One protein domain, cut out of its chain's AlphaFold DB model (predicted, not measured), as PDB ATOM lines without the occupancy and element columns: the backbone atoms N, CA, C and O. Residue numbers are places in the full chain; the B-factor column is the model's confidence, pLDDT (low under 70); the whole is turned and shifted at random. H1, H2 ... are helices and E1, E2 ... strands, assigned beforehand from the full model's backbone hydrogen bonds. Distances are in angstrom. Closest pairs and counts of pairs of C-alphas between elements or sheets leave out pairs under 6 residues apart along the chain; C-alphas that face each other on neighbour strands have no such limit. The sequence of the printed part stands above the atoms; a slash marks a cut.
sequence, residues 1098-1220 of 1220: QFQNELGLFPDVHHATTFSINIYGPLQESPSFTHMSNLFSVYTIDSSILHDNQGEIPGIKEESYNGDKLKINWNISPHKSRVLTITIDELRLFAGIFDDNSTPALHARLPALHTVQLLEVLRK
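AT A GLANCE: This is residues 1098 to 1220 of the 1220 residues of the protein "Class I SAM-dependent DNA methyltransferase" of Escherichia coli (UniProt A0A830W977). A small, loosely joined body is built round strand E3, with the E1-E2 hairpin along one side and E6 pairing with it on the other; the E4-E5 hairpin reaches away as an arm whose tip, residues 1161 to 1166, sticks out. H2 and H3 lie beyond E6, and H1 is near one end of E3. The 123 printed residues, under half in named elements, run E1 E2 E3 H1 E4 E5 E6 H2 H3, a mixed class of three helices and six strands in three antiparallel two-stranded sheets. The whole is only just compact, close to loose, with a radius of gyration of the C-alphas of 16.4 A and spans of 54 by 36 by 31 A.

HOW THE PARTS SIT: E1, residues 1098 to 1100, and E2, residues 1114 to 1120, form an antiparallel hairpin, with N 1099 and O 1115 2.8 A apart, within hydrogen-bond range. E3, residues 1128 to 1135, is near E2; the closest C-alphas of E1 and E3, Phe 1099 and Leu 1135, are 4.5 A apart. H1, residues 1139 to 1145, has its closest C-alpha to E3 at Ile 1141, 7.8 A from that of Met 1132. E4, residues 1157 to 1162, and E5, residues 1165 to 1170, form an antiparallel hairpin, apart from E3, with N 1160 and O 1167 at 2.9 A. E6, residues 1180 to 1183, is antiparallel to E3, with N 1131 and O 1180 at 2.8 A. H2, residues 1184 to 1194, and H3, residues 1212 to 1218, are close but not clearly touching, their closest C-alphas, Leu 1189 and Leu 1218, 7.8 A apart, at a steep tilt of 50 degrees, the same way. In H1, H2 and H3 every O i to N i+4 pair is within hydrogen-bond range.

IN THESE COORDINATES: E1 begins at C-alpha 1098, (18.677, -8.204, -18.112). E2 measures 19.0 A, E3 20.5 A, E4 16.0 A, E5 16.3 A and H2 15.1 A. H3 ends at C-alpha 1218, (11.986, 8.684, -25.568).

THE WHOLE: The two C-alphas farthest apart, Glu 1125 and Gly 1163, are 56.5 A apart. The printed part has no cut; the links E1 to E2, H1 to E4 and H2 to H3 are long. Mean pLDDT of the printed part is 89.1, with residues 1162 and 1165 under 70.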
ATOM      1  N   GLN A1098      19.874  -7.901 -18.901       97.62
ATOM      2  CA  GLN A1098      18.677  -8.204 -18.112       97.62
ATOM      3  C   GLN A1098      17.840  -9.312 -18.751       97.62
ATOM      4  O   GLN A1098      17.427  -9.221 -19.912       97.62
ATOM      5  N   PHE A1099      17.523 -10.312 -17.934       95.69
ATOM      6  CA  PHE A1099      16.728 -11.479 -18.270       95.69
ATOM      7  C   PHE A1099      15.336 -11.438 -17.641       95.69
ATOM      8  O   PHE A1099      15.150 -11.008 -16.502       95.69
ATOM      9  N   GLN A1100      14.373 -11.960 -18.395       94.06
ATOM     10  CA  GLN A1100      13.041 -12.333 -17.937       94.06
ATOM     11  C   GLN A1100      12.996 -13.860 -17.842       94.06
ATOM     12  O   GLN A1100      13.264 -14.549 -18.829       94.06
ATOM     13  N   ASN A1101      12.650 -14.409 -16.679       90.50
ATOM     14  CA  ASN A1101      12.760 -15.852 -16.439       90.50
ATOM     15  C   ASN A1101      11.597 -16.696 -17.009       90.50
ATOM     16  O   ASN A1101      11.371 -17.829 -16.591       90.50
ATOM     17  N   GLU A1102      10.854 -16.170 -17.980       88.62
ATOM     18  CA  GLU A1102       9.624 -16.784 -18.501       88.62
ATOM     19  C   GLU A1102       9.857 -18.119 -19.232       88.62
ATOM     20  O   GLU A1102       8.952 -18.947 -19.319       88.62
ATOM     21  N   LEU A1103      11.071 -18.350 -19.747       84.06
ATOM     22  CA  LEU A1103      11.481 -19.628 -20.347       84.06
ATOM     23  C   LEU A1103      12.171 -20.577 -19.350       84.06
ATOM     24  O   LEU A1103      12.683 -21.617 -19.766       84.06
ATOM     25  N   GLY A1104      12.203 -20.230 -18.059       81.44
ATOM     26  CA  GLY A1104      12.851 -21.031 -17.020       81.44
ATOM     27  C   GLY A1104      14.367 -21.134 -17.196       81.44
ATOM     28  O   GLY A1104      14.936 -22.194 -16.951       81.44
ATOM     29  N   LEU A1105      15.020 -20.054 -17.649       82.00
ATOM     30  CA  LEU A1105      16.483 -19.997 -17.793       82.00
ATOM     31  C   LEU A1105      17.184 -20.234 -16.449       82.00
ATOM     32  O   LEU A1105      18.244 -20.848 -16.416       82.00
ATOM     33  N   PHE A1106      16.568 -19.769 -15.362       81.94
ATOM     34  CA  PHE A1106      16.952 -20.021 -13.982       81.94
ATOM     35  C   PHE A1106      15.831 -20.821 -13.285       81.94
ATOM     36  O   PHE A1106      14.885 -20.221 -12.778       81.94
ATOM     37  N   PRO A1107      15.896 -22.167 -13.261       73.12
ATOM     38  CA  PRO A1107      14.777 -23.021 -12.839       73.12
ATOM     39  C   PRO A1107      14.308 -22.809 -11.396       73.12
ATOM     40  O   PRO A1107      13.110 -22.842 -11.130       73.12
ATOM     41  N   ASP A1108      15.241 -22.554 -10.475       70.81
ATOM     42  CA  ASP A1108      14.943 -22.369  -9.047       70.81
ATOM     43  C   ASP A1108      14.347 -20.987  -8.723       70.81
ATOM     44  O   ASP A1108      13.956 -20.711  -7.587       70.81
ATOM     45  N   VAL A1109      14.265 -20.107  -9.721       78.88
ATOM     46  CA  VAL A1109      13.750 -18.747  -9.600       78.88
ATOM     47  C   VAL A1109      12.370 -18.675 -10.247       78.88
ATOM     48  O   VAL A1109      12.130 -19.223 -11.319       78.88
ATOM     49  N   HIS A1110      11.439 -17.952  -9.621       83.81
ATOM     50  CA  HIS A1110      10.097 -17.771 -10.177       83.81
ATOM     51  C   HIS A1110      10.148 -17.177 -11.601       83.81
ATOM     52  O   HIS A1110      10.940 -16.276 -11.878       83.81
ATOM     53  N   HIS A1111       9.286 -17.653 -12.505       84.31
ATOM     54  CA  HIS A1111       9.320 -17.286 -13.931       84.31
ATOM     55  C   HIS A1111       9.165 -15.770 -14.187       84.31
ATOM     56  O   HIS A1111       9.738 -15.228 -15.126       84.31
ATOM     57  N   ALA A1112       8.435 -15.068 -13.313       86.69
ATOM     58  CA  ALA A1112       8.220 -13.618 -13.396       86.69
ATOM     59  C   ALA A1112       9.337 -12.762 -12.758       86.69
ATOM     60  O   ALA A1112       9.221 -11.539 -12.713       86.69
ATOM     61  N   THR A1113      10.380 -13.376 -12.194       89.06
ATOM     62  CA  THR A1113      11.481 -12.636 -11.568       89.06
ATOM     63  C   THR A1113      12.460 -12.140 -12.626       89.06
ATOM     64  O   THR A1113      12.947 -12.916 -13.450       89.06
ATOM     65  N   THR A1114      12.803 -10.855 -12.549       93.50
ATOM     66  CA  THR A1114      13.839 -10.230 -13.376       93.50
ATOM     67  C   THR A1114      15.194 -10.278 -12.675       93.50
ATOM     68  O   THR A1114      15.315  -9.898 -11.506       93.50
ATOM     69  N   PHE A1115      16.229 -10.676 -13.404       95.44
ATOM     70  CA  PHE A1115      17.618 -10.670 -12.940       95.44
ATOM     71  C   PHE A1115      18.555 -10.279 -14.079       95.44
ATOM     72  O   PHE A1115      18.149 -10.262 -15.240       95.44
ATOM     73  N   SER A1116      19.807  -9.959 -13.771       97.19
ATOM     74  CA  SER A1116      20.777  -9.527 -14.773       97.19
ATOM     75  C   SER A1116      22.177 -10.082 -14.527       97.19
ATOM     76  O   SER A1116      22.563 -10.370 -13.393       97.19
ATOM     77  N   ILE A1117      22.930 -10.241 -15.620       98.12
ATOM     78  CA  ILE A1117      24.393 -10.353 -15.589       98.12
ATOM     79  C   ILE A1117      24.949  -8.932 -15.652       98.12
ATOM     80  O   ILE A1117      24.633  -8.187 -16.584       98.12
ATOM     81  N   ASN A1118      25.790  -8.586 -14.680       98.56
ATOM     82  CA  ASN A1118      26.367  -7.259 -14.527       98.56
ATOM     83  C   ASN A1118      27.886  -7.355 -14.479       98.56
ATOM     84  O   ASN A1118      28.435  -8.020 -13.601       98.56
ATOM     85  N   ILE A1119      28.559  -6.688 -15.416       98.69
ATOM     86  CA  ILE A1119      30.019  -6.611 -15.469       98.69
ATOM     87  C   ILE A1119      30.444  -5.209 -15.055       98.69
ATOM     88  O   ILE A1119      30.057  -4.223 -15.686       98.69
ATOM     89  N   TYR A1120      31.246  -5.120 -14.002       98.44
ATOM     90  CA  TYR A1120      31.799  -3.884 -13.470       98.44
ATOM     91  C   TYR A1120      33.317  -3.883 -13.643       98.44
ATOM     92  O   TYR A1120      33.996  -4.772 -13.135       98.44
ATOM     93  N   GLY A1121      33.847  -2.880 -14.331       97.06
ATOM     94  CA  GLY A1121      35.282  -2.640 -14.447       97.06
ATOM     95  C   GLY A1121      35.779  -1.535 -13.505       97.06
ATOM     96  O   GLY A1121      35.042  -1.079 -12.619       97.06
ATOM     97  N   PRO A1122      37.009  -1.044 -13.737       95.06
ATOM     98  CA  PRO A1122      37.589   0.071 -12.993       95.06
ATOM     99  C   PRO A1122      36.710   1.330 -13.008       95.06
ATOM    100  O   PRO A1122      35.911   1.553 -13.924       95.06
ATOM    101  N   LEU A1123      36.856   2.186 -11.997       94.00
ATOM    102  CA  LEU A1123      36.082   3.426 -11.905       94.00
ATOM    103  C   LEU A1123      36.393   4.366 -13.084       94.00
ATOM    104  O   LEU A1123      37.546   4.716 -13.313       94.00
ATOM    105  N   GLN A1124      35.357   4.821 -13.792       92.94
ATOM    106  CA  GLN A1124      35.454   5.821 -14.860       92.94
ATOM    107  C   GLN A1124      34.870   7.170 -14.432       92.94
ATOM    108  O   GLN A1124      33.903   7.233 -13.673       92.94
ATOM    109  N   GLU A1125      35.420   8.258 -14.977       91.06
ATOM    110  CA  GLU A1125      34.911   9.618 -14.744       91.06
ATOM    111  C   GLU A1125      33.511   9.833 -15.332       91.06
ATOM    112  O   GLU A1125      32.697  10.556 -14.762       91.06
ATOM    113  N   SER A1126      33.223   9.212 -16.480       94.00
ATOM    114  CA  SER A1126      31.930   9.294 -17.164       94.00
ATOM    115  C   SER A1126      31.380   7.895 -17.440       94.00
ATOM    116  O   SER A1126      32.144   7.035 -17.878       94.00
ATOM    117  N   PRO A1127      30.077   7.649 -17.210       96.62
ATOM    118  CA  PRO A1127      29.476   6.340 -17.434       96.62
ATOM    119  C   PRO A1127      29.382   6.022 -18.930       96.62
ATOM    120  O   PRO A1127      28.957   6.865 -19.725       96.62
ATOM    121  N   SER A1128      29.744   4.794 -19.293       96.81
ATOM    122  CA  SER A1128      29.566   4.233 -20.634       96.81
ATOM    123  C   SER A1128      29.471   2.713 -20.542       96.81
ATOM    124  O   SER A1128      30.429   2.059 -20.128       96.81
ATOM    125  N   PHE A1129      28.319   2.147 -20.901       97.88
ATOM    126  CA  PHE A1129      28.093   0.704 -20.810       97.88
ATOM    127  C   PHE A1129      27.127   0.173 -21.870       97.88
ATOM    128  O   PHE A1129      26.261   0.892 -22.375       97.88
ATOM    129  N   THR A1130      27.264  -1.114 -22.181       98.12
ATOM    130  CA  THR A1130      26.313  -1.874 -22.989       98.12
ATOM    131  C   THR A1130      25.100  -2.240 -22.143       98.12
ATOM    132  O   THR A1130      25.234  -2.776 -21.044       98.12
ATOM    133  N   HIS A1131      23.903  -2.009 -22.670       97.38
ATOM    134  CA  HIS A1131      22.646  -2.386 -22.046       97.38
ATOM    135  C   HIS A1131      21.813  -3.234 -23.007       97.38
ATOM    136  O   HIS A1131      21.554  -2.839 -24.145       97.38
ATOM    137  N   MET A1132      21.364  -4.392 -22.533       97.75
ATOM    138  CA  MET A1132      20.353  -5.212 -23.194       97.75
ATOM    139  C   MET A1132      19.284  -5.596 -22.176       97.75
ATOM    140  O   MET A1132      19.599  -5.948 -21.037       97.75
ATOM    141  N   SER A1133      18.021  -5.555 -22.592       95.94
ATOM    142  CA  SER A1133      16.884  -5.915 -21.746       95.94
ATOM    143  C   SER A1133      15.927  -6.872 -22.446       95.94
ATOM    144  O   SER A1133      15.976  -7.049 -23.671       95.94
ATOM    145  N   ASN A1134      15.030  -7.478 -21.664       94.88
ATOM    146  CA  ASN A1134      14.067  -8.468 -22.149       94.88
ATOM    147  C   ASN A1134      14.757  -9.644 -22.872       94.88
ATOM    148  O   ASN A1134      14.366 -10.037 -23.976       94.88
ATOM    149  N   LEU A1135      15.840 -10.158 -22.284       94.75
ATOM    150  CA  LEU A1135      16.497 -11.381 -22.739       94.75
ATOM    151  C   LEU A1135      15.785 -12.604 -22.153       94.75
ATOM    152  O   LEU A1135      15.394 -12.602 -20.990       94.75
ATOM    153  N   PHE A1136      15.655 -13.662 -22.949       91.06
ATOM    154  CA  PHE A1136      15.099 -14.950 -22.502       91.06
ATOM    155  C   PHE A1136      16.099 -16.107 -22.664       91.06
ATOM    156  O   PHE A1136      15.863 -17.204 -22.168       91.06
ATOM    157  N   SER A1137      17.221 -15.861 -23.349       87.75
ATOM    158  CA  SER A1137      18.347 -16.782 -23.516       87.75
ATOM    159  C   SER A1137      19.655 -15.989 -23.579       87.75
ATOM    160  O   SER A1137      19.687 -14.872 -24.102       87.75
ATOM    161  N   VAL A1138      20.741 -16.571 -23.063       85.81
ATOM    162  CA  VAL A1138      22.101 -16.006 -23.164       85.81
ATOM    163  C   VAL A1138      22.592 -15.955 -24.614       85.81
ATOM    164  O   VAL A1138      23.335 -15.047 -24.978       85.81
ATOM    165  N   TYR A1139      22.108 -16.868 -25.467       82.31
ATOM    166  CA  TYR A1139      22.427 -16.931 -26.898       82.31
ATOM    167  C   TYR A1139      22.181 -15.597 -27.614       82.31
ATOM    168  O   TYR A1139      22.953 -15.171 -28.476       82.31
ATOM    169  N   THR A1140      21.099 -14.918 -27.237       87.06
ATOM    170  CA  THR A1140      20.683 -13.657 -27.839       87.06
ATOM    171  C   THR A1140      21.743 -12.562 -27.688       87.06
ATOM    172  O   THR A1140      21.797 -11.674 -28.536       87.06
ATOM    173  N   ILE A1141      22.593 -12.609 -26.655       89.06
ATOM    174  CA  ILE A1141      23.603 -11.577 -26.385       89.06
ATOM    175  C   ILE A1141      24.675 -11.590 -27.480       89.06
ATOM    176  O   ILE A1141      24.769 -10.643 -28.264       89.06
ATOM    177  N   ASP A1142      25.437 -12.682 -27.588       80.38
ATOM    178  CA  ASP A1142      26.518 -12.821 -28.572       80.38
ATOM    179  C   ASP A1142      26.009 -12.647 -30.001       80.38
ATOM    180  O   ASP A1142      26.588 -11.905 -30.797       80.38
ATOM    181  N   SER A1143      24.886 -13.293 -30.304       79.31
ATOM    182  CA  SER A1143      24.306 -13.272 -31.639       79.31
ATOM    183  C   SER A1143      23.818 -11.876 -32.023       79.31
ATOM    184  O   SER A1143      23.952 -11.492 -33.178       79.31
ATOM    185  N   SER A1144      23.325 -11.067 -31.073       87.00
ATOM    186  CA  SER A1144      22.968  -9.662 -31.338       87.00
ATOM    187  C   SER A1144      24.197  -8.765 -31.492       87.00
ATOM    188  O   SER A1144      24.179  -7.829 -32.291       87.00
ATOM    189  N   ILE A1145      25.280  -9.035 -30.755       84.50
ATOM    190  CA  ILE A1145      26.538  -8.280 -30.870       84.50
ATOM    191  C   ILE A1145      27.167  -8.483 -32.255       84.50
ATOM    192  O   ILE A1145      27.634  -7.503 -32.848       84.50
ATOM    193  N   LEU A1146      27.149  -9.723 -32.752       79.62
ATOM    194  CA  LEU A1146      27.713 -10.139 -34.041       79.62
ATOM    195  C   LEU A1146      26.772  -9.920 -35.237       79.62
ATOM    196  O   LEU A1146      27.195 -10.103 -36.373       79.62
ATOM    197  N   HIS A1147      25.520  -9.537 -34.992       84.25
ATOM    198  CA  HIS A1147      24.511  -9.343 -36.029       84.25
ATOM    199  C   HIS A1147      24.911  -8.244 -37.035       84.25
ATOM    200  O   HIS A1147      25.337  -7.154 -36.643       84.25
ATOM    201  N   ASP A1148      24.691  -8.506 -38.324       78.25
ATOM    202  CA  ASP A1148      25.053  -7.661 -39.479       78.25
ATOM    203  C   ASP A1148      24.159  -6.415 -39.674       78.25
ATOM    204  O   ASP A1148      24.407  -5.575 -40.539       78.25
ATOM    205  N   ASN A1149      23.128  -6.291 -38.834       82.69
ATOM    206  CA  ASN A1149      22.118  -5.225 -38.828       82.69
ATOM    207  C   ASN A1149      21.179  -5.255 -40.051       82.69
ATOM    208  O   ASN A1149      20.665  -4.209 -40.450       82.69
ATOM    209  N   GLN A1150      20.949  -6.438 -40.628       77.94
ATOM    210  CA  GLN A1150      19.963  -6.676 -41.684       77.94
ATOM    211  C   GLN A1150      18.708  -7.389 -41.159       77.94
ATOM    212  O   GLN A1150      18.755  -8.145 -40.198       77.94
ATOM    213  N   GLY A1151      17.574  -7.195 -41.834       81.06
ATOM    214  CA  GLY A1151      16.316  -7.871 -41.495       81.06
ATOM    215  C   GLY A1151      15.379  -7.059 -40.600       81.06
ATOM    216  O   GLY A1151      15.567  -5.864 -40.374       81.06
ATOM    217  N   GLU A1152      14.297  -7.705 -40.167       85.75
ATOM    218  CA  GLU A1152      13.276  -7.077 -39.329       85.75
ATOM    219  C   GLU A1152      13.717  -7.046 -37.863       85.75
ATOM    220  O   GLU A1152      14.292  -8.001 -37.340       85.75
ATOM    221  N   ILE A1153      13.425  -5.933 -37.190       89.19
ATOM    222  CA  ILE A1153      13.747  -5.766 -35.778       89.19
ATOM    223  C   ILE A1153      12.754  -6.594 -34.954       89.19
ATOM    224  O   ILE A1153      11.553  -6.318 -35.015       89.19
ATOM    225  N   PRO A1154      13.221  -7.567 -34.156       87.62
ATOM    226  CA  PRO A1154      12.336  -8.430 -33.392       87.62
ATOM    227  C   PRO A1154      11.590  -7.647 -32.306       87.62
ATOM    228  O   PRO A1154      12.132  -6.734 -31.677       87.62
ATOM    229  N   GLY A1155      10.330  -8.028 -32.076       89.19
ATOM    230  CA  GLY A1155       9.577  -7.642 -30.883       89.19
ATOM    231  C   GLY A1155       9.866  -8.574 -29.701       89.19
ATOM    232  O   GLY A1155      10.555  -9.576 -29.840       89.19
ATOM    233  N   ILE A1156       9.277  -8.300 -28.532       90.81
ATOM    234  CA  ILE A1156       9.476  -9.123 -27.318       90.81
ATOM    235  C   ILE A1156       8.819 -10.513 -27.445       90.81
ATOM    236  O   ILE A1156       9.280 -11.491 -26.855       90.81
ATOM    237  N   LYS A1157       7.723 -10.605 -28.206       90.19
ATOM    238  CA  LYS A1157       6.921 -11.816 -28.406       90.19
ATOM    239  C   LYS A1157       6.698 -12.054 -29.894       90.19
ATOM    240  O   LYS A1157       6.537 -11.095 -30.644       90.19
ATOM    241  N   GLU A1158       6.653 -13.318 -30.288       84.00
ATOM    242  CA  GLU A1158       6.300 -13.759 -31.637       84.00
ATOM    243  C   GLU A1158       4.942 -14.460 -31.622       84.00
ATOM    244  O   GLU A1158       4.653 -15.294 -30.759       84.00
ATOM    245  N   GLU A1159       4.106 -14.118 -32.595       84.38
ATOM    246  CA  GLU A1159       2.800 -14.728 -32.800       84.38
ATOM    247  C   GLU A1159       2.905 -15.831 -33.854       84.38
ATOM    248  O   GLU A1159       3.303 -15.591 -34.991       84.38
ATOM    249  N   SER A1160       2.529 -17.053 -33.482       76.38
ATOM    250  CA  SER A1160       2.470 -18.203 -34.390       76.38
ATOM    251  C   SER A1160       1.063 -18.799 -34.391       76.38
ATOM    252  O   SER A1160       0.431 -18.908 -33.342       76.38
ATOM    253  N   TYR A1161       0.553 -19.184 -35.561       73.69
ATOM    254  CA  TYR A1161      -0.781 -19.773 -35.701       73.69
ATOM    255  C   TYR A1161      -0.666 -21.285 -35.912       73.69
ATOM    256  O   TYR A1161       0.001 -21.735 -36.840       73.69
ATOM    257  N   ASN A1162      -1.334 -22.072 -35.066       62.22
ATOM    258  CA  ASN A1162      -1.524 -23.509 -35.274       62.22
ATOM    259  C   ASN A1162      -3.022 -23.783 -35.489       62.22
ATOM    260  O   ASN A1162      -3.792 -23.900 -34.530       62.22
ATOM    261  N   GLY A1163      -3.445 -23.800 -36.757       77.75
ATOM    262  CA  GLY A1163      -4.863 -23.727 -37.125       77.75
ATOM    263  C   GLY A1163      -5.476 -22.397 -36.670       77.75
ATOM    264  O   GLY A1163      -4.882 -21.344 -36.883       77.75
ATOM    265  N   ASP A1164      -6.618 -22.450 -35.980       71.19
ATOM    266  CA  ASP A1164      -7.297 -21.264 -35.423       71.19
ATOM    267  C   ASP A1164      -6.735 -20.805 -34.059       71.19
ATOM    268  O   ASP A1164      -7.265 -19.880 -33.442       71.19
ATOM    269  N   LYS A1165      -5.691 -21.462 -33.529       62.41
ATOM    270  CA  LYS A1165      -5.119 -21.132 -32.215       62.41
ATOM    271  C   LYS A1165      -3.868 -20.268 -32.357       62.41
ATOM    272  O   LYS A1165      -2.851 -20.722 -32.883       62.41
ATOM    273  N   LEU A1166      -3.939 -19.055 -31.810       74.94
ATOM    274  CA  LEU A1166      -2.792 -18.174 -31.606       74.94
ATOM    275  C   LEU A1166      -1.908 -18.733 -30.482       74.94
ATOM    276  O   LEU A1166      -2.357 -18.886 -29.345       74.94
ATOM    277  N   LYS A1167      -0.649 -19.024 -30.796       77.50
ATOM    278  CA  LYS A1167       0.401 -19.379 -29.843       77.50
ATOM    279  C   LYS A1167       1.424 -18.248 -29.806       77.50
ATOM    280  O   LYS A1167       2.068 -17.952 -30.811       77.50
ATOM    281  N   ILE A1168       1.560 -17.635 -28.636       80.44
ATOM    282  CA  ILE A1168       2.512 -16.555 -28.382       80.44
ATOM    283  C   ILE A1168       3.777 -17.171 -27.788       80.44
ATOM    284  O   ILE A1168       3.705 -17.822 -26.746       80.44
ATOM    285  N   ASN A1169       4.915 -16.964 -28.442       82.75
ATOM    286  CA  ASN A1169       6.220 -17.424 -27.974       82.75
ATOM    287  C   ASN A1169       7.088 -16.219 -27.586       82.75
ATOM    288  O   ASN A1169       6.950 -15.133 -28.148       82.75
ATOM    289  N   TRP A1170       7.983 -16.398 -26.619       87.19
ATOM    290  CA  TRP A1170       8.958 -15.372 -26.248       87.19
ATOM    291  C   TRP A1170      10.081 -15.301 -27.284       87.19
ATOM    292  O   TRP A1170      10.584 -16.337 -27.719       87.19
ATOM    293  N   ASN A1171      10.455 -14.088 -27.691       86.44
ATOM    294  CA  ASN A1171      11.372 -13.876 -28.806       86.44
ATOM    295  C   ASN A1171      12.847 -13.938 -28.362       86.44
ATOM    296  O   ASN A1171      13.325 -13.093 -27.596       86.44
ATOM    297  N   ILE A1172      13.587 -14.916 -28.891       86.62
ATOM    298  CA  ILE A1172      15.034 -15.088 -28.667       86.62
ATOM    299  C   ILE A1172      15.897 -14.629 -29.852       86.62
ATOM    300  O   ILE A1172      17.127 -14.698 -29.775       86.62
ATOM    301  N   SER A1173      15.273 -14.140 -30.924       85.12
ATOM    302  CA  SER A1173      15.924 -13.728 -32.164       85.12
ATOM    303  C   SER A1173      16.925 -12.589 -31.914       85.12
ATOM    304  O   SER A1173      16.613 -11.613 -31.209       85.12
ATOM    305  N   PRO A1174      18.153 -12.705 -32.446       85.88
ATOM    306  CA  PRO A1174      19.174 -11.680 -32.300       85.88
ATOM    307  C   PRO A1174      18.923 -10.512 -33.249       85.88
ATOM    308  O   PRO A1174      18.406 -10.698 -34.344       85.88
ATOM    309  N   HIS A1175      19.335  -9.311 -32.851       90.69
ATOM    310  CA  HIS A1175      19.412  -8.167 -33.762       90.69
ATOM    311  C   HIS A1175      20.345  -7.098 -33.191       90.69
ATOM    312  O   HIS A1175      20.310  -6.824 -31.990       90.69
ATOM    313  N   LYS A1176      21.130  -6.422 -34.038       92.12
ATOM    314  CA  LYS A1176      22.099  -5.401 -33.593       92.12
ATOM    315  C   LYS A1176      21.441  -4.260 -32.814       92.12
ATOM    316  O   LYS A1176      21.985  -3.803 -31.815       92.12
ATOM    317  N   SER A1177      20.230  -3.852 -33.207       94.25
ATOM    318  CA  SER A1177      19.443  -2.839 -32.481       94.25
ATOM    319  C   SER A1177      19.014  -3.248 -31.066       94.25
ATOM    320  O   SER A1177      18.520  -2.388 -30.349       94.25
ATOM    321  N   ARG A1178      19.177  -4.509 -30.641       94.69
ATOM    322  CA  ARG A1178      18.964  -4.917 -29.238       94.69
ATOM    323  C   ARG A1178      20.121  -4.521 -28.319       94.69
ATOM    324  O   ARG A1178      19.977  -4.601 -27.105       94.69
ATOM    325  N   VAL A1179      21.263  -4.127 -28.885       95.81
ATOM    326  CA  VAL A1179      22.463  -3.717 -28.150       95.81
ATOM    327  C   VAL A1179      22.461  -2.195 -28.025       95.81
ATOM    328  O   VAL A1179      22.705  -1.490 -29.003       95.81
ATOM    329  N   LEU A1180      22.158  -1.681 -26.832       96.44
ATOM    330  CA  LEU A1180      22.141  -0.245 -26.555       96.44
ATOM    331  C   LEU A1180      23.461   0.168 -25.891       96.44
ATOM    332  O   LEU A1180      23.996  -0.567 -25.066       96.44
ATOM    333  N   THR A1181      23.959   1.363 -26.203       96.81
ATOM    334  CA  THR A1181      25.037   2.013 -25.441       96.81
ATOM    335  C   THR A1181      24.426   3.128 -24.607       96.81
ATOM    336  O   THR A1181      23.769   4.011 -25.155       96.81
ATOM    337  N   ILE A1182      24.627   3.079 -23.293       97.62
ATOM    338  CA  ILE A1182      24.117   4.077 -22.352       97.62
ATOM    339  C   ILE A1182      25.277   4.939 -21.875       97.62
ATOM    340  O   ILE A1182      26.254   4.426 -21.325       97.62
ATOM    341  N   THR A1183      25.151   6.248 -22.072       97.44
ATOM    342  CA  THR A1183      26.100   7.249 -21.582       97.44
ATOM    343  C   THR A1183      25.425   8.206 -20.599       97.44
ATOM    344  O   THR A1183      24.239   8.074 -20.278       97.44
ATOM    345  N   ILE A1184      26.161   9.212 -20.122       96.94
ATOM    346  CA  ILE A1184      25.602  10.260 -19.260       96.94
ATOM    347  C   ILE A1184      24.416  10.999 -19.904       96.94
ATOM    348  O   ILE A1184      23.543  11.493 -19.188       96.94
ATOM    349  N   ASP A1185      24.361  11.070 -21.238       96.19
ATOM    350  CA  ASP A1185      23.294  11.764 -21.956       96.19
ATOM    351  C   ASP A1185      21.986  10.966 -21.936       96.19
ATOM    352  O   ASP A1185      20.935  11.531 -21.625       96.19
ATOM    353  N   GLU A1186      22.045   9.651 -22.165       96.62
ATOM    354  CA  GLU A1186      20.897   8.754 -21.992       96.62
ATOM    355  C   GLU A1186      20.418   8.737 -20.537       96.62
ATOM    356  O   GLU A1186      19.220   8.835 -20.287       96.62
ATOM    357  N   LEU A1187      21.331   8.698 -19.562       96.62
ATOM    358  CA  LEU A1187      20.953   8.769 -18.147       96.62
ATOM    359  C   LEU A1187      20.257  10.095 -17.799       96.62
ATOM    360  O   LEU A1187      19.281  10.106 -17.049       96.62
ATOM    361  N   ARG A1188      20.703  11.221 -18.370       96.31
ATOM    362  CA  ARG A1188      20.032  12.521 -18.200       96.31
ATOM    363  C   ARG A1188      18.630  12.515 -18.809       96.31
ATOM    364  O   ARG A1188      17.711  13.062 -18.204       96.31
ATOM    365  N   LEU A1189      18.467  11.893 -19.979       95.31
ATOM    366  CA  LEU A1189      17.159  11.695 -20.605       95.31
ATOM    367  C   LEU A1189      16.241  10.866 -19.698       95.31
ATOM    368  O   LEU A1189      15.099  11.256 -19.467       95.31
ATOM    369  N   PHE A1190      16.741   9.761 -19.143       95.31
ATOM    370  CA  PHE A1190      15.957   8.899 -18.259       95.31
ATOM    371  C   PHE A1190      15.535   9.619 -16.980       95.31
ATOM    372  O   PHE A1190      14.358   9.557 -16.631       95.31
ATOM    373  N   ALA A1191      16.438  10.370 -16.339       94.69
ATOM    374  CA  ALA A1191      16.096  11.188 -15.176       94.69
ATOM    375  C   ALA A1191      14.976  12.192 -15.488       94.69
ATOM    376  O   ALA A1191      14.066  12.362 -14.686       94.69
ATOM    377  N   GLY A1192      15.011  12.832 -16.663       93.25
ATOM    378  CA  GLY A1192      14.000  13.816 -17.060       93.25
ATOM    379  C   GLY A1192      12.618  13.234 -17.385       93.25
ATOM    380  O   GLY A1192      11.639  13.975 -17.365       93.25
ATOM    381  N   ILE A1193      12.528  11.938 -17.699       91.75
ATOM    382  CA  ILE A1193      11.269  11.271 -18.079       91.75
ATOM    383  C   ILE A1193      10.697  10.463 -16.920       91.75
ATOM    384  O   ILE A1193       9.494  10.501 -16.661       91.75
ATOM    385  N   PHE A1194      11.550   9.678 -16.268       89.31
ATOM    386  CA  PHE A1194      11.127   8.702 -15.279       89.31
ATOM    387  C   PHE A1194      11.275   9.226 -13.855       89.31
ATOM    388  O   PHE A1194      10.558   8.735 -12.993       89.31
ATOM    389  N   ASP A1195      12.139  10.200 -13.578       90.06
ATOM    390  CA  ASP A1195      12.402  10.690 -12.221       90.06
ATOM    391  C   ASP A1195      11.945  12.143 -12.018       90.06
ATOM    392  O   ASP A1195      11.420  12.798 -12.917       90.06
ATOM    393  N   ASP A1196      12.108  12.655 -10.795       87.25
ATOM    394  CA  ASP A1196      11.825  14.060 -10.508       87.25
ATOM    395  C   ASP A1196      12.791  14.964 -11.292       87.25
ATOM    396  O   ASP A1196      13.983  14.667 -11.381       87.25
ATOM    397  N   ASN A1197      12.318  16.121 -11.772       78.50
ATOM    398  CA  ASN A1197      13.091  17.055 -12.615       78.50
ATOM    399  C   ASN A1197      14.437  17.527 -12.021       78.50
ATOM    400  O   ASN A1197      15.271  18.071 -12.741       78.50
ATOM    401  N   SER A1198      14.645  17.380 -10.710       87.69
ATOM    402  CA  SER A1198      15.894  17.726 -10.017       87.69
ATOM    403  C   SER A1198      16.862  16.551  -9.844       87.69
ATOM    404  O   SER A1198      17.912  16.724  -9.228       87.69
ATOM    405  N   THR A1199      16.511  15.357 -10.322       91.31
ATOM    406  CA  THR A1199      17.311  14.141 -10.141       91.31
ATOM    407  C   THR A1199      18.602  14.234 -10.958       91.31
ATOM    408  O   THR A1199      18.541  14.453 -12.171       91.31
ATOM    409  N   PRO A1200      19.790  14.076 -10.342       95.00
ATOM    410  CA  PRO A1200      21.045  14.013 -11.084       95.00
ATOM    411  C   PRO A1200      21.041  12.853 -12.084       95.00
ATOM    412  O   PRO A1200      20.540  11.776 -11.773       95.00
ATOM    413  N   ALA A1201      21.674  13.024 -13.249       95.19
ATOM    414  CA  ALA A1201      21.721  11.982 -14.281       95.19
ATOM    415  C   ALA A1201      22.270  10.642 -13.751       95.19
ATOM    416  O   ALA A1201      21.706   9.590 -14.012       95.19
ATOM    417  N   LEU A1202      23.314  10.668 -12.918       95.44
ATOM    418  CA  LEU A1202      23.883   9.455 -12.312       95.44
ATOM    419  C   LEU A1202      22.938   8.742 -11.328       95.44
ATOM    420  O   LEU A1202      23.179   7.594 -10.973       95.44
ATOM    421  N   HIS A1203      21.868   9.403 -10.885       95.38
ATOM    422  CA  HIS A1203      20.861   8.829  -9.994       95.38
ATOM    423  C   HIS A1203      19.651   8.302 -10.778       95.38
ATOM    424  O   HIS A1203      18.741   7.747 -10.157       95.38
ATOM    425  N   ALA A1204      19.631   8.450 -12.107       95.62
ATOM    426  CA  ALA A1204      18.508   8.072 -12.956       95.62
ATOM    427  C   ALA A1204      18.162   6.587 -12.826       95.62
ATOM    428  O   ALA A1204      19.066   5.745 -12.782       95.62
ATOM    429  N   ARG A1205      16.872   6.251 -12.803       95.75
ATOM    430  CA  ARG A1205      16.425   4.858 -12.961       95.75
ATOM    431  C   ARG A1205      16.717   4.352 -14.374       95.75
ATOM    432  O   ARG A1205      16.632   5.117 -15.334       95.75
ATOM    433  N   LEU A1206      17.053   3.066 -14.507       95.38
ATOM    434  CA  LEU A1206      17.351   2.449 -15.805       95.38
ATOM    435  C   LEU A1206      16.090   1.766 -16.372       95.38
ATOM    436  O   LEU A1206      15.644   0.768 -15.807       95.38
ATOM    437  N   PRO A1207      15.484   2.274 -17.459       93.94
ATOM    438  CA  PRO A1207      14.331   1.628 -18.081       93.94
ATOM    439  C   PRO A1207      14.734   0.375 -18.876       93.94
ATOM    440  O   PRO A1207      15.784   0.341 -19.513       93.94
ATOM    441  N   ALA A1208      13.856  -0.631 -18.916       93.12
ATOM    442  CA  ALA A1208      14.039  -1.834 -19.730       93.12
ATOM    443  C   ALA A1208      13.683  -1.565 -21.206       93.12
ATOM    444  O   ALA A1208      12.537  -1.733 -21.631       93.12
ATOM    445  N   LEU A1209      14.664  -1.120 -21.993       93.19
ATOM    446  CA  LEU A1209      14.481  -0.805 -23.414       93.19
ATOM    447  C   LEU A1209      14.899  -1.978 -24.303       93.19
ATOM    448  O   LEU A1209      16.061  -2.383 -24.305       93.19
ATOM    449  N   HIS A1210      13.946  -2.531 -25.059       93.81
ATOM    450  CA  HIS A1210      14.184  -3.705 -25.905       93.81
ATOM    451  C   HIS A1210      15.101  -3.410 -27.102       93.81
ATOM    452  O   HIS A1210      15.889  -4.270 -27.494       93.81
ATOM    453  N   THR A1211      15.000  -2.210 -27.687       93.94
ATOM    454  CA  THR A1211      15.749  -1.820 -28.889       93.94
ATOM    455  C   THR A1211      16.141  -0.342 -28.888       93.94
ATOM    456  O   THR A1211      15.520   0.485 -28.217       93.94
ATOM    457  N   VAL A1212      17.149   0.008 -29.693       92.25
ATOM    458  CA  VAL A1212      17.637   1.385 -29.892       92.25
ATOM    459  C   VAL A1212      16.531   2.329 -30.386       92.25
ATOM    460  O   VAL A1212      16.503   3.491 -29.995       92.25
ATOM    461  N   GLN A1213      15.569   1.855 -31.181       91.62
ATOM    462  CA  GLN A1213      14.466   2.686 -31.682       91.62
ATOM    463  C   GLN A1213      13.590   3.231 -30.545       91.62
ATOM    464  O   GLN A1213      13.045   4.327 -30.660       91.62
ATOM    465  N   LEU A1214      13.491   2.518 -29.417       91.81
ATOM    466  CA  LEU A1214      12.772   3.017 -28.242       91.81
ATOM    467  C   LEU A1214      13.488   4.209 -27.589       91.81
ATOM    468  O   LEU A1214      12.812   5.086 -27.060       91.81
ATOM    469  N   LEU A1215      14.822   4.311 -27.685       90.44
ATOM    470  CA  LEU A1215      15.545   5.514 -27.246       90.44
ATOM    471  C   LEU A1215      15.162   6.733 -28.088       90.44
ATOM    472  O   LEU A1215      14.996   7.825 -27.552       90.44
ATOM    473  N   GLU A1216      14.996   6.564 -29.402       87.56
ATOM    474  CA  GLU A1216      14.560   7.655 -30.279       87.56
ATOM    475  C   GLU A1216      13.133   8.106 -29.971       87.56
ATOM    476  O   GLU A1216      12.830   9.290 -30.102       87.56
ATOM    477  N   VAL A1217      12.267   7.179 -29.548       90.19
ATOM    478  CA  VAL A1217      10.916   7.505 -29.074       90.19
ATOM    479  C   VAL A1217      10.981   8.308 -27.781       90.19
ATOM    480  O   VAL A1217      10.294   9.311 -27.690       90.19
ATOM    481  N   LEU A1218      11.828   7.930 -26.819       90.88
ATOM    482  CA  LEU A1218      11.986   8.684 -25.568       90.88
ATOM    483  C   LEU A1218      12.562  10.093 -25.775       90.88
ATOM    484  O   LEU A1218      12.296  10.984 -24.978       90.88
ATOM    485  N   ARG A1219      13.366  10.309 -26.823       89.69
ATOM    486  CA  ARG A1219      13.911  11.637 -27.163       89.69
ATOM    487  C   ARG A1219      12.872  12.585 -27.778       89.69
ATOM    488  O   ARG A1219      13.145  13.784 -27.834       89.69
ATOM    489  N   LYS A1220      11.757  12.063 -28.298       85.50
ATOM    490  CA  LYS A1220      10.658  12.838 -28.896       85.50
ATOM    491  C   LYS A1220       9.625  13.192 -27.841       85.50
ATOM    492  O   LYS A1220       9.120  14.333 -27.922       85.50
TER     493      LYS A1220